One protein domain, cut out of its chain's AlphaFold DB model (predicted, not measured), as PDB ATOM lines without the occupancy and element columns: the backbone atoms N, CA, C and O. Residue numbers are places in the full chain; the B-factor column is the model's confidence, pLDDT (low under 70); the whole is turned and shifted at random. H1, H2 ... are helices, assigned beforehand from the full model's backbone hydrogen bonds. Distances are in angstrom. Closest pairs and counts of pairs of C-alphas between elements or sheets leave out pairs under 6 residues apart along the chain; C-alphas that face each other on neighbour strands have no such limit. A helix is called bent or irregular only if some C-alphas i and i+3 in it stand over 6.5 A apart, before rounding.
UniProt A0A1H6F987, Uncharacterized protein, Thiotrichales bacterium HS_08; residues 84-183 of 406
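This is residues 84 to 183 of the 406 residues of an uncharacterized protein of Thiotrichales bacterium HS_08 (UniProt A0A1H6F987). Two long helices, H3 and H4, form a helical hairpin along the length of the model, and H1 and H2, which meet as an L, pack on one face of it. H1 lies crosswise at the closed end of the hairpin, while H2 crosses H4 farther along. The printed part has 100 residues with four named helices in the order H1, H2, H3, H4 and no named strand; the class is all helix, with mostly crossed packing. The whole is compact, with a radius of gyration of the C-alphas of 14.4 A, and elongated, spanning 44 by 28 by 22 A.

H4, residues 155 to 182, is the longest helix. H3, residues 129 to 151, touches residues 157 to 167 of H4; the closest C-alphas, of Leu 150 and Asn 157, are 6.3 A apart. The two are a hairpin at a shallow tilt of 20 degrees, opposite ways. H2, residues 105 to 124, touches H4 with residues 114 to 121 alone, closest at the C-alphas of Ser 121 and Ile 175, 6.7 A, at a steep tilt of 50 degrees, the same way. H2 and H3 only just touch, with 3 pairs of C-alphas within 8 A, and only at the corner by their link; Leu 122 and Arg 129 have the closest C-alphas, 5.2 A apart. H1, residues 86 to 101, touches residues 144 to 151 of H3, about perpendicular at 78 degrees, with the closest C-alphas at Tyr 95 and Ala 151, 6.6 A. H1 touches H2 at 74 degrees, about perpendicular, the closest C-alphas being those of Phe 101 and Ala 107, 4.7 A. H1 also touches H4, closest at the C-alphas of Met 99 and Gln 158, 6.9 A, and is only just about perpendicular to it at 70.4 degrees. Every O i to N i+4 pair is within hydrogen-bond range in H2, against 10 of 12 in H1, 13 of 19 in H3 and 18 of 24 in H4.

H4 measures 39.9 A from C-alpha 155 at (56.058, 33.373, 23.513) to C-alpha 182 at (38.345, 63.085, 3.641). H3 measures 29.1 A, H2 28.5 A and H1 23.6 A, the last beginning at C-alpha 86 (33.264, 29.353, 26.470). Three helices are irregular: in H1 C-alphas 90 and 93 are 7.3 A apart, in H3 C-alphas 145 and 148 are 7.8 A apart, and in H4 C-alphas 160 and 163 are 7.2 A apart. Kinks stand near residue 93 in H1, 41 degrees, near residue 145 in H3, 74 degrees, and near residue 162 in H4, 49 degrees.

The C-alphas of Ser 84 and Tyr 183, the two farthest apart, are 47.9 A from each other. The printed part has no cut, and the three links between helices are tight. Mean pLDDT of the printed part is 84.1; residue 84 and residues 152 to 153 are under 70.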
ATOM      1  N   SER A  84      34.229  22.835  26.805       58.84
ATOM      2  CA  SER A  84      34.306  23.500  28.126       58.84
ATOM      3  C   SER A  84      34.907  24.918  28.113       58.84
ATOM      4  O   SER A  84      35.135  25.517  29.165       58.84
ATOM      5  N   LEU A  85      35.151  25.501  26.933       71.00
ATOM      6  CA  LEU A  85      36.022  26.681  26.796       71.00
ATOM      7  C   LEU A  85      35.308  27.999  26.503       71.00
ATOM      8  O   LEU A  85      35.970  28.954  26.103       71.00
ATOM      9  N   LEU A  86      33.992  28.098  26.710       78.88
ATOM     10  CA  LEU A  86      33.264  29.353  26.470       78.88
ATOM     11  C   LEU A  86      33.921  30.535  27.205       78.88
ATOM     12  O   LEU A  86      34.083  31.614  26.639       78.88
ATOM     13  N   HIS A  87      34.378  30.312  28.440       81.19
ATOM     14  CA  HIS A  87      35.092  31.320  29.222       81.19
ATOM     15  C   HIS A  87      36.392  31.791  28.542       81.19
ATOM     16  O   HIS A  87      36.639  32.993  28.483       81.19
ATOM     17  N   LEU A  88      37.189  30.882  27.961       79.88
ATOM     18  CA  LEU A  88      38.387  31.253  27.201       79.88
ATOM     19  C   LEU A  88      38.025  31.957  25.894       79.88
ATOM     20  O   LEU A  88      38.670  32.939  25.543       79.88
ATOM     21  N   GLN A  89      36.980  31.500  25.197       82.88
ATOM     22  CA  GLN A  89      36.488  32.113  23.955       82.88
ATOM     23  C   GLN A  89      36.097  33.575  24.160       82.88
ATOM     24  O   GLN A  89      36.474  34.428  23.358       82.88
ATOM     25  N   LEU A  90      35.429  33.883  25.271       85.31
ATOM     26  CA  LEU A  90      35.096  35.256  25.648       85.31
ATOM     27  C   LEU A  90      36.339  36.093  26.003       85.31
ATOM     28  O   LEU A  90      36.332  37.308  25.814       85.31
ATOM     29  N   GLN A  91      37.420  35.457  26.461       87.19
ATOM     30  CA  GLN A  91      38.704  36.107  26.749       87.19
ATOM     31  C   GLN A  91      39.627  36.228  25.523       87.19
ATOM     32  O   GLN A  91      40.643  36.921  25.602       87.19
ATOM     33  N   LEU A  92      39.272  35.641  24.370       85.12
ATOM     34  CA  LEU A  92      40.083  35.699  23.147       85.12
ATOM     35  C   LEU A  92      40.503  37.127  22.757       85.12
ATOM     36  O   LEU A  92      41.683  37.320  22.459       85.12
ATOM     37  N   PRO A  93      39.620  38.151  22.783       86.81
ATOM     38  CA  PRO A  93      40.023  39.513  22.440       86.81
ATOM     39  C   PRO A  93      41.093  40.067  23.386       86.81
ATOM     40  O   PRO A  93      41.996  40.775  22.945       86.81
ATOM     41  N   VAL A  94      41.026  39.707  24.672       88.31
ATOM     42  CA  VAL A  94      42.009  40.113  25.684       88.31
ATOM     43  C   VAL A  94      43.343  39.420  25.427       88.31
ATOM     44  O   VAL A  94      44.374  40.085  25.423       88.31
ATOM     45  N   TYR A  95      43.344  38.117  25.131       87.88
ATOM     46  CA  TYR A  95      44.571  37.392  24.785       87.88
ATOM     47  C   TYR A  95      45.227  37.937  23.518       87.88
ATOM     48  O   TYR A  95      46.428  38.202  23.519       87.88
ATOM     49  N   LEU A  96      44.446  38.176  22.460       87.06
ATOM     50  CA  LEU A  96      44.955  38.770  21.222       87.06
ATOM     51  C   LEU A  96      45.519  40.170  21.471       87.06
ATOM     52  O   LEU A  96      46.617  40.469  21.010       87.06
ATOM     53  N   SER A  97      44.814  41.002  22.240       89.44
ATOM     54  CA  SER A  97      45.293  42.332  22.620       89.44
ATOM     55  C   SER A  97      46.610  42.258  23.393       89.44
ATOM     56  O   SER A  97      47.571  42.937  23.037       89.44
ATOM     57  N   ASN A  98      46.684  41.396  24.409       89.44
ATOM     58  CA  ASN A  98      47.871  41.250  25.246       89.44
ATOM     59  C   ASN A  98      49.069  40.722  24.459       89.44
ATOM     60  O   ASN A  98      50.196  41.152  24.687       89.44
ATOM     61  N   MET A  99      48.853  39.811  23.511       87.94
ATOM     62  CA  MET A  99      49.951  39.315  22.694       87.94
ATOM     63  C   MET A  99      50.404  40.322  21.627       87.94
ATOM     64  O   MET A  99      51.603  40.411  21.365       87.94
ATOM     65  N   LEU A 100      49.477  41.080  21.026       88.56
ATOM     66  CA  LEU A 100      49.777  42.070  19.983       88.56
ATOM     67  C   LEU A 100      50.403  43.353  20.538       88.56
ATOM     68  O   LEU A 100      51.301  43.918  19.916       88.56
ATOM     69  N   PHE A 101      49.921  43.833  21.684       90.56
ATOM     70  CA  PHE A 101      50.290  45.141  22.230       90.56
ATOM     71  C   PHE A 101      51.031  45.055  23.573       90.56
ATOM     72  O   PHE A 101      51.621  46.045  24.007       90.56
ATOM     73  N   GLY A 102      51.028  43.892  24.227       89.94
ATOM     74  CA  GLY A 102      51.565  43.691  25.575       89.94
ATOM     75  C   GLY A 102      50.510  43.874  26.673       89.94
ATOM     76  O   GLY A 102      49.345  44.148  26.409       89.94
ATOM     77  N   THR A 103      50.924  43.750  27.934       90.25
ATOM     78  CA  THR A 103      50.052  43.885  29.123       90.25
ATOM     79  C   THR A 103      50.124  45.266  29.786       90.25
ATOM     80  O   THR A 103      49.528  45.498  30.834       90.25
ATOM     81  N   SER A 104      50.875  46.203  29.199       90.00
ATOM     82  CA  SER A 104      51.065  47.542  29.767       90.00
ATOM     83  C   SER A 104      49.835  48.444  29.590       90.00
ATOM     84  O   SER A 104      49.020  48.239  28.694       90.00
ATOM     85  N   THR A 105      49.726  49.518  30.374       89.25
ATOM     86  CA  THR A 105      48.661  50.530  30.210       89.25
ATOM     87  C   THR A 105      48.649  51.155  28.810       89.25
ATOM     88  O   THR A 105      47.588  51.391  28.236       89.25
ATOM     89  N   TYR A 106      49.822  51.352  28.202       89.00
ATOM     90  CA  TYR A 106      49.939  51.830  26.821       89.00
ATOM     91  C   TYR A 106      49.418  50.820  25.790       89.00
ATOM     92  O   TYR A 106      48.951  51.221  24.725       89.00
ATOM     93  N   ALA A 107      49.459  49.524  26.108       88.31
ATOM     94  CA  ALA A 107      48.904  48.473  25.261       88.31
ATOM     95  C   ALA A 107      47.375  48.557  25.199       88.31
ATOM     96  O   ALA A 107      46.793  48.437  24.124       88.31
ATOM     97  N   LEU A 108      46.731  48.850  26.335       90.62
ATOM     98  CA  LEU A 108      45.293  49.107  26.385       90.62
ATOM     99  C   LEU A 108      44.919  50.322  25.528       90.62
ATOM    100  O   LEU A 108      43.964  50.258  24.759       90.62
ATOM    101  N   LEU A 109      45.694  51.411  25.604       91.50
ATOM    102  CA  LEU A 109      45.476  52.590  24.757       91.50
ATOM    103  C   LEU A 109      45.617  52.257  23.266       91.50
ATOM    104  O   LEU A 109      44.773  52.664  22.471       91.50
ATOM    105  N   ALA A 110      46.637  51.483  22.886       90.38
ATOM    106  CA  ALA A 110      46.818  51.006  21.515       90.38
ATOM    107  C   ALA A 110      45.630  50.144  21.044       90.38
ATOM    108  O   ALA A 110      45.096  50.361  19.955       90.38
ATOM    109  N   ALA A 111      45.157  49.222  21.886       91.38
ATOM    110  CA  ALA A 111      43.997  48.387  21.593       91.38
ATOM    111  C   ALA A 111      42.714  49.215  21.418       91.38
ATOM    112  O   ALA A 111      41.970  49.004  20.461       91.38
ATOM    113  N   LEU A 112      42.477  50.203  22.289       92.69
ATOM    114  CA  LEU A 112      41.339  51.122  22.188       92.69
ATOM    115  C   LEU A 112      41.423  52.018  20.944       92.69
ATOM    116  O   LEU A 112      40.401  52.279  20.307       92.69
ATOM    117  N   LEU A 113      42.621  52.458  20.551       90.94
ATOM    118  CA  LEU A 113      42.834  53.192  19.300       90.94
ATOM    119  C   LEU A 113      42.487  52.332  18.079       90.94
ATOM    120  O   LEU A 113      41.770  52.794  17.193       90.94
ATOM    121  N   VAL A 114      42.919  51.069  18.043       90.19
ATOM    122  CA  VAL A 114      42.571  50.152  16.946       90.19
ATOM    123  C   VAL A 114      41.072  49.855  16.937       90.19
ATOM    124  O   VAL A 114      40.437  49.933  15.887       90.19
ATOM    125  N   LEU A 115      40.478  49.575  18.100       91.25
ATOM    126  CA  LEU A 115      39.049  49.300  18.220       91.25
ATOM    127  C   LEU A 115      38.204  50.501  17.781       91.25
ATOM    128  O   LEU A 115      37.281  50.344  16.984       91.25
ATOM    129  N   SER A 116      38.537  51.706  18.245       91.44
ATOM    130  CA  SER A 116      37.837  52.931  17.843       91.44
ATOM    131  C   SER A 116      37.984  53.205  16.347       91.44
ATOM    132  O   SER A 116      36.997  53.559  15.705       91.44
ATOM    133  N   ALA A 117      39.159  52.960  15.759       88.31
ATOM    134  CA  ALA A 117      39.370  53.068  14.319       88.31
ATOM    135  C   ALA A 117      38.503  52.068  13.532       88.31
ATOM    136  O   ALA A 117      37.865  52.446  12.546       88.31
ATOM    137  N   VAL A 118      38.421  50.810  13.979       88.50
ATOM    138  CA  VAL A 118      37.571  49.778  13.361       88.50
ATOM    139  C   VAL A 118      36.090  50.138  13.479       88.50
ATOM    140  O   VAL A 118      35.383  50.110  12.475       88.50
ATOM    141  N   LEU A 119      35.616  50.533  14.664       91.62
ATOM    142  CA  LEU A 119      34.223  50.935  14.887       91.62
ATOM    143  C   LEU A 119      33.850  52.175  14.070       91.62
ATOM    144  O   LEU A 119      32.799  52.202  13.428       91.62
ATOM    145  N   TYR A 120      34.734  53.174  14.027       90.31
ATOM    146  CA  TYR A 120      34.573  54.351  13.178       90.31
ATOM    147  C   TYR A 120      34.481  53.951  11.702       90.31
ATOM    148  O   TYR A 120      33.609  54.434  10.975       90.31
ATOM    149  N   SER A 121      35.340  53.029  11.262       86.62
ATOM    150  CA  SER A 121      35.348  52.546   9.886       86.62
ATOM    151  C   SER A 121      34.054  51.818   9.520       86.62
ATOM    152  O   SER A 121      33.416  52.126   8.509       86.62
ATOM    153  N   LEU A 122      33.596  50.924  10.402       89.44
ATOM    154  CA  LEU A 122      32.307  50.253  10.278       89.44
ATOM    155  C   LEU A 122      31.159  51.265  10.226       89.44
ATOM    156  O   LEU A 122      30.259  51.118   9.401       89.44
ATOM    157  N   TRP A 123      31.184  52.324  11.034       92.00
ATOM    158  CA  TRP A 123      30.132  53.338  11.032       92.00
ATOM    159  C   TRP A 123      30.107  54.151   9.731       92.00
ATOM    160  O   TRP A 123      29.067  54.233   9.072       92.00
ATOM    161  N   PHE A 124      31.241  54.712   9.311       89.69
ATOM    162  CA  PHE A 124      31.283  55.693   8.223       89.69
ATOM    163  C   PHE A 124      31.454  55.093   6.822       89.69
ATOM    164  O   PHE A 124      30.957  55.673   5.853       89.69
ATOM    165  N   PHE A 125      32.106  53.938   6.675       84.31
ATOM    166  CA  PHE A 125      32.479  53.394   5.365       84.31
ATOM    167  C   PHE A 125      31.646  52.165   4.997       84.31
ATOM    168  O   PHE A 125      32.130  51.031   5.000       84.31
ATOM    169  N   ARG A 126      30.385  52.406   4.594       84.19
ATOM    170  CA  ARG A 126      29.412  51.365   4.192       84.19
ATOM    171  C   ARG A 126      29.987  50.304   3.248       84.19
ATOM    172  O   ARG A 126      29.697  49.127   3.426       84.19
ATOM    173  N   HIS A 127      30.831  50.696   2.293       79.94
ATOM    174  CA  HIS A 127      31.424  49.778   1.313       79.94
ATOM    175  C   HIS A 127      32.494  48.836   1.888       79.94
ATOM    176  O   HIS A 127      32.743  47.788   1.304       79.94
ATOM    177  N   THR A 128      33.111  49.181   3.021       82.06
ATOM    178  CA  THR A 128      34.160  48.363   3.660       82.06
ATOM    179  C   THR A 128      33.632  47.468   4.778       82.06
ATOM    180  O   THR A 128      34.332  46.550   5.193       82.06
ATOM    181  N   ARG A 129      32.383  47.676   5.225       86.81
ATOM    182  CA  ARG A 129      31.767  46.919   6.327       86.81
ATOM    183  C   ARG A 129      31.858  45.412   6.119       86.81
ATOM    184  O   ARG A 129      32.336  44.703   6.995       86.81
ATOM    185  N   TYR A 130      31.453  44.938   4.942       87.25
ATOM    186  CA  TYR A 130      31.470  43.509   4.626       87.25
ATOM    187  C   TYR A 130      32.885  42.936   4.574       87.25
ATOM    188  O   TYR A 130      33.094  41.823   5.040       87.25
ATOM    189  N   LEU A 131      33.861  43.700   4.072       86.06
ATOM    190  CA  LEU A 131      35.261  43.280   4.066       86.06
ATOM    191  C   LEU A 131      35.810  43.152   5.488       86.06
ATOM    192  O   LEU A 131      36.475  42.167   5.786       86.06
ATOM    193  N   ILE A 132      35.519  44.121   6.361       85.88
ATOM    194  CA  ILE A 132      35.964  44.096   7.761       85.88
ATOM    195  C   ILE A 132      35.347  42.897   8.483       85.88
ATOM    196  O   ILE A 132      36.081  42.126   9.090       85.88
ATOM    197  N   LEU A 133      34.031  42.688   8.357       87.25
ATOM    198  CA  LEU A 133      33.344  41.554   8.983       87.25
ATOM    199  C   LEU A 133      33.863  40.208   8.459       87.25
ATOM    200  O   LEU A 133      34.192  39.333   9.258       87.25
ATOM    201  N   ALA A 134      34.003  40.055   7.138       87.19
ATOM    202  CA  ALA A 134      34.565  38.846   6.540       87.19
ATOM    203  C   ALA A 134      36.005  38.593   7.014       87.19
ATOM    204  O   ALA A 134      36.336  37.470   7.383       87.19
ATOM    205  N   SER A 135      36.840  39.637   7.088       86.50
ATOM    206  CA  SER A 135      38.208  39.549   7.625       86.50
ATOM    207  C   SER A 135      38.225  39.107   9.076       86.50
ATOM    208  O   SER A 135      38.962  38.188   9.416       86.50
ATOM    209  N   SER A 136      37.388  39.701   9.927       86.06
ATOM    210  CA  SER A 136      37.295  39.313  11.332       86.06
ATOM    211  C   SER A 136      36.925  37.840  11.482       86.06
ATOM    212  O   SER A 136      37.584  37.136  12.239       86.06
ATOM    213  N   VAL A 137      35.940  37.349  10.724       86.94
ATOM    214  CA  VAL A 137      35.532  35.934  10.761       86.94
ATOM    215  C   VAL A 137      36.643  35.017  10.247       86.94
ATOM    216  O   VAL A 137      36.946  34.012  10.883       86.94
ATOM    217  N   LEU A 138      37.288  35.366   9.133       86.69
ATOM    218  CA  LEU A 138      38.323  34.534   8.514       86.69
ATOM    219  C   LEU A 138      39.632  34.494   9.303       86.69
ATOM    220  O   LEU A 138      40.377  33.528   9.184       86.69
ATOM    221  N   ILE A 139      39.907  35.515  10.114       84.38
ATOM    222  CA  ILE A 139      41.069  35.551  11.005       84.38
ATOM    223  C   ILE A 139      40.742  34.886  12.342       84.38
ATOM    224  O   ILE A 139      41.535  34.090  12.834       84.38
ATOM    225  N   ALA A 140      39.584  35.186  12.936       82.81
ATOM    226  CA  ALA A 140      39.204  34.642  14.238       82.81
ATOM    227  C   ALA A 140      38.825  33.157  14.162       82.81
ATOM    228  O   ALA A 140      39.153  32.399  15.071       82.81
ATOM    229  N   GLY A 141      38.179  32.726  13.075       82.50
ATOM    230  CA  GLY A 141      37.715  31.352  12.885       82.50
ATOM    231  C   GLY A 141      38.831  30.313  13.048       82.50
ATOM    232  O   GLY A 141      38.705  29.442  13.904       82.50
ATOM    233  N   PRO A 142      39.955  30.418  12.313       80.81
ATOM    234  CA  PRO A 142      41.090  29.504  12.462       80.81
ATOM    235  C   PRO A 142      41.786  29.564  13.830       80.81
ATOM    236  O   PRO A 142      42.437  28.599  14.220       80.81
ATOM    237  N   LEU A 143      41.672  30.680  14.558       80.06
ATOM    238  CA  LEU A 143      42.275  30.838  15.885       80.06
ATOM    239  C   LEU A 143      41.427  30.216  16.996       80.06
ATOM    240  O   LEU A 143      41.962  29.871  18.046       80.06
ATOM    241  N   LEU A 144      40.124  30.042  16.768       79.00
ATOM    242  CA  LEU A 144      39.186  29.556  17.775       79.00
ATOM    243  C   LEU A 144      39.511  28.130  18.269       79.00
ATOM    244  O   LEU A 144      39.560  27.945  19.485       79.00
ATOM    245  N   PRO A 145      39.841  27.143  17.409       73.56
ATOM    246  CA  PRO A 145      40.288  25.822  17.868       73.56
ATOM    247  C   PRO A 145      41.623  25.850  18.624       73.56
ATOM    248  O   PRO A 145      41.929  24.941  19.385       73.56
ATOM    249  N   VAL A 146      42.432  26.890  18.415       75.44
ATOM    250  CA  VAL A 146      43.796  27.023  18.950       75.44
ATOM    251  C   VAL A 146      43.805  27.905  20.207       75.44
ATOM    252  O   VAL A 146      44.855  28.273  20.732       75.44
ATOM    253  N   ILE A 147      42.630  28.240  20.738       75.88
ATOM    254  CA  ILE A 147      42.505  29.201  21.827       75.88
ATOM    255  C   ILE A 147      43.209  28.772  23.109       75.88
ATOM    256  O   ILE A 147      43.745  29.626  23.801       75.88
ATOM    257  N   LEU A 148      43.279  27.472  23.407       72.12
ATOM    258  CA  LEU A 148      44.020  26.974  24.570       72.12
ATOM    259  C   LEU A 148      45.518  27.234  24.450       72.12
ATOM    260  O   LEU A 148      46.170  27.619  25.419       72.12
ATOM    261  N   LEU A 149      46.057  27.085  23.241       70.44
ATOM    262  CA  LEU A 149      47.443  27.439  22.966       70.44
ATOM    263  C   LEU A 149      47.642  28.955  23.076       70.44
ATOM    264  O   LEU A 149      48.658  29.404  23.594       70.44
ATOM    265  N   LEU A 150      46.670  29.768  22.662       73.62
ATOM    266  CA  LEU A 150      46.741  31.215  22.884       73.62
ATOM    267  C   LEU A 150      46.624  31.578  24.377       73.62
ATOM    268  O   LEU A 150      47.332  32.463  24.851       73.62
ATOM    269  N   ALA A 151      45.789  30.867  25.134       71.25
ATOM    270  CA  ALA A 151      45.554  31.103  26.554       71.25
ATOM    271  C   ALA A 151      46.788  30.806  27.414       71.25
ATOM    272  O   ALA A 151      47.002  31.489  28.412       71.25
ATOM    273  N   SER A 152      47.646  29.860  27.006       69.25
ATOM    274  CA  SER A 152      48.916  29.605  27.702       69.25
ATOM    275  C   SER A 152      49.908  30.768  27.603       69.25
ATOM    276  O   SER A 152      50.906  30.774  28.318       69.25
ATOM    277  N   GLN A 153      49.656  31.739  26.714       65.69
ATOM    278  CA  GLN A 153      50.470  32.942  26.504       65.69
ATOM    279  C   GLN A 153      51.965  32.668  26.294       65.69
ATOM    280  O   GLN A 153      52.800  33.558  26.458       65.69
ATOM    281  N   SER A 154      52.311  31.449  25.863       75.06
ATOM    282  CA  SER A 154      53.691  31.099  25.557       75.06
ATOM    283  C   SER A 154      54.215  32.000  24.430       75.06
ATOM    284  O   SER A 154      53.543  32.139  23.399       75.06
ATOM    285  N   PRO A 155      55.424  32.573  24.562       74.12
ATOM    286  CA  PRO A 155      56.058  33.373  23.513       74.12
ATOM    287  C   PRO A 155      56.121  32.652  22.159       74.12
ATOM    288  O   PRO A 155      56.009  33.281  21.109       74.12
ATOM    289  N   LEU A 156      56.218  31.316  22.166       74.75
ATOM    290  CA  LEU A 156      56.240  30.488  20.956       74.75
ATOM    291  C   LEU A 156      54.923  30.536  20.166       74.75
ATOM    292  O   LEU A 156      54.922  30.380  18.941       74.75
ATOM    293  N   ASN A 157      53.802  30.791  20.841       81.75
ATOM    294  CA  ASN A 157      52.479  30.826  20.220       81.75
ATOM    295  C   ASN A 157      52.209  32.140  19.479       81.75
ATOM    296  O   ASN A 157      51.264  32.216  18.696       81.75
ATOM    297  N   GLN A 158      53.088  33.139  19.603       80.62
ATOM    298  CA  GLN A 158      52.967  34.394  18.857       80.62
ATOM    299  C   GLN A 158      53.087  34.234  17.342       80.62
ATOM    300  O   GLN A 158      52.580  35.067  16.593       80.62
ATOM    301  N   ARG A 159      53.662  33.124  16.862       80.56
ATOM    302  CA  ARG A 159      53.650  32.770  15.432       80.56
ATOM    303  C   ARG A 159      52.235  32.692  14.843       80.56
ATOM    304  O   ARG A 159      52.061  32.887  13.644       80.56
ATOM    305  N   LEU A 160      51.223  32.434  15.674       83.31
ATOM    306  CA  LEU A 160      49.817  32.385  15.265       83.31
ATOM    307  C   LEU A 160      49.241  33.781  14.972       83.31
ATOM    308  O   LEU A 160      48.207  33.901  14.321       83.31
ATOM    309  N   LEU A 161      49.921  34.842  15.413       84.62
ATOM    310  CA  LEU A 161      49.455  36.222  15.302       84.62
ATOM    311  C   LEU A 161      49.874  36.903  14.005       84.62
ATOM    312  O   LEU A 161      49.437  38.020  13.764       84.62
ATOM    313  N   ILE A 162      50.663  36.249  13.147       83.94
ATOM    314  CA  ILE A 162      51.115  36.830  11.872       83.94
ATOM    315  C   ILE A 162      49.931  37.399  11.077       83.94
ATOM    316  O   ILE A 162      50.005  38.519  10.576       83.94
ATOM    317  N   LEU A 163      48.820  36.659  11.007       83.50
ATOM    318  CA  LEU A 163      47.625  37.096  10.286       83.50
ATOM    319  C   LEU A 163      46.842  38.202  11.000       83.50
ATOM    320  O   LEU A 163      46.569  39.209  10.345       83.50
ATOM    321  N   PRO A 164      46.506  38.088  12.303       86.44
ATOM    322  CA  PRO A 164      45.970  39.213  13.067       86.44
ATOM    323  C   PRO A 164      46.794  40.495  12.929       86.44
ATOM    324  O   PRO A 164      46.235  41.546  12.624       86.44
ATOM    325  N   THR A 165      48.117  40.412  13.084       86.62
ATOM    326  CA  THR A 165      49.022  41.560  12.963       86.62
ATOM    327  C   THR A 165      48.947  42.160  11.567       86.62
ATOM    328  O   THR A 165      48.709  43.358  11.430       86.62
ATOM    329  N   TRP A 166      49.072  41.335  10.521       86.19
ATOM    330  CA  TRP A 166      48.942  41.789   9.136       86.19
ATOM    331  C   TRP A 166      47.599  42.488   8.882       86.19
ATOM    332  O   TRP A 166      47.557  43.553   8.267       86.19
ATOM    333  N   ALA A 167      46.502  41.939   9.401       85.19
ATOM    334  CA  ALA A 167      45.180  42.522   9.232       85.19
ATOM    335  C   ALA A 167      45.031  43.864   9.951       85.19
ATOM    336  O   ALA A 167      44.457  44.792   9.383       85.19
ATOM    337  N   VAL A 168      45.588  44.003  11.159       85.19
ATOM    338  CA  VAL A 168      45.628  45.287  11.870       85.19
ATOM    339  C   VAL A 168      46.459  46.305  11.086       85.19
ATOM    340  O   VAL A 168      46.002  47.438  10.921       85.19
ATOM    341  N   CYS A 169      47.618  45.920  10.532       86.44
ATOM    342  CA  CYS A 169      48.417  46.787   9.655       86.44
ATOM    343  C   CYS A 169      47.598  47.293   8.460       86.44
ATOM    344  O   CYS A 169      47.528  48.498   8.212       86.44
ATOM    345  N   MET A 170      46.954  46.376   7.732       83.44
ATOM    346  CA  MET A 170      46.171  46.699   6.540       83.44
ATOM    347  C   MET A 170      44.953  47.562   6.871       83.44
ATOM    348  O   MET A 170      44.715  48.567   6.202       83.44
ATOM    349  N   ALA A 171      44.208  47.217   7.923       83.94
ATOM    350  CA  ALA A 171      43.068  48.003   8.382       83.94
ATOM    351  C   ALA A 171      43.502  49.426   8.750       83.94
ATOM    352  O   ALA A 171      42.887  50.392   8.300       83.94
ATOM    353  N   SER A 172      44.604  49.558   9.489       83.19
ATOM    354  CA  SER A 172      45.153  50.854   9.892       83.19
ATOM    355  C   SER A 172      45.538  51.688   8.670       83.19
ATOM    356  O   SER A 172      45.097  52.828   8.549       83.19
ATOM    357  N   ALA A 173      46.276  51.113   7.714       84.38
ATOM    358  CA  ALA A 173      46.676  51.798   6.486       84.38
ATOM    359  C   ALA A 173      45.469  52.282   5.660       84.38
ATOM    360  O   ALA A 173      45.442  53.429   5.205       84.38
ATOM    361  N   LEU A 174      44.442  51.439   5.502       83.69
ATOM    362  CA  LEU A 174      43.222  51.788   4.770       83.69
ATOM    363  C   LEU A 174      42.435  52.902   5.466       83.69
ATOM    364  O   LEU A 174      42.018  53.857   4.806       83.69
ATOM    365  N   ILE A 175      42.262  52.810   6.788       83.62
ATOM    366  CA  ILE A 175      41.542  53.813   7.584       83.62
ATOM    367  C   ILE A 175      42.278  55.153   7.537       83.62
ATOM    368  O   ILE A 175      41.661  56.183   7.264       83.62
ATOM    369  N   ILE A 176      43.600  55.151   7.730       84.38
ATOM    370  CA  ILE A 176      44.427  56.362   7.678       84.38
ATOM    371  C   ILE A 176      44.333  57.022   6.303       84.38
ATOM    372  O   ILE A 176      44.122  58.231   6.228       84.38
ATOM    373  N   ASN A 177      44.430  56.254   5.214       85.62
ATOM    374  CA  ASN A 177      44.303  56.793   3.860       85.62
ATOM    375  C   ASN A 177      42.923  57.437   3.627       85.62
ATOM    376  O   ASN A 177      42.828  58.538   3.085       85.62
ATOM    377  N   GLN A 178      41.845  56.796   4.081       85.19
ATOM    378  CA  GLN A 178      40.495  57.346   3.948       85.19
ATOM    379  C   GLN A 178      40.302  58.623   4.777       85.19
ATOM    380  O   GLN A 178      39.733  59.599   4.281       85.19
ATOM    381  N   LEU A 179      40.813  58.653   6.012       85.00
ATOM    382  CA  LEU A 179      40.796  59.848   6.859       85.00
ATOM    383  C   LEU A 179      41.615  60.984   6.237       85.00
ATOM    384  O   LEU A 179      41.143  62.120   6.187       85.00
ATOM    385  N   TYR A 180      42.794  60.672   5.695       85.44
ATOM    386  CA  TYR A 180      43.674  61.629   5.024       85.44
ATOM    387  C   TYR A 180      43.018  62.274   3.795       85.44
ATOM    388  O   TYR A 180      43.169  63.475   3.567       85.44
ATOM    389  N   GLN A 181      42.277  61.494   3.001       85.62
ATOM    390  CA  GLN A 181      41.570  62.003   1.823       85.62
ATOM    391  C   GLN A 181      40.334  62.831   2.190       85.62
ATOM    392  O   GLN A 181      40.047  63.831   1.531       85.62
ATOM    393  N   ARG A 182      39.594  62.426   3.231       85.50
ATOM    394  CA  ARG A 182      38.345  63.085   3.641       85.50
ATOM    395  C   ARG A 182      38.581  64.420   4.340       85.50
ATOM    396  O   ARG A 182      37.808  65.356   4.149       85.50
ATOM    397  N   TYR A 183      39.624  64.512   5.154       81.62
ATOM    398  CA  TYR A 183      39.867  65.656   6.021       81.62
ATOM    399  C   TYR A 183      41.148  66.385   5.599       81.62
ATOM    400  O   TYR A 183      42.249  65.840   5.640       81.62
TER     401      TYR A 183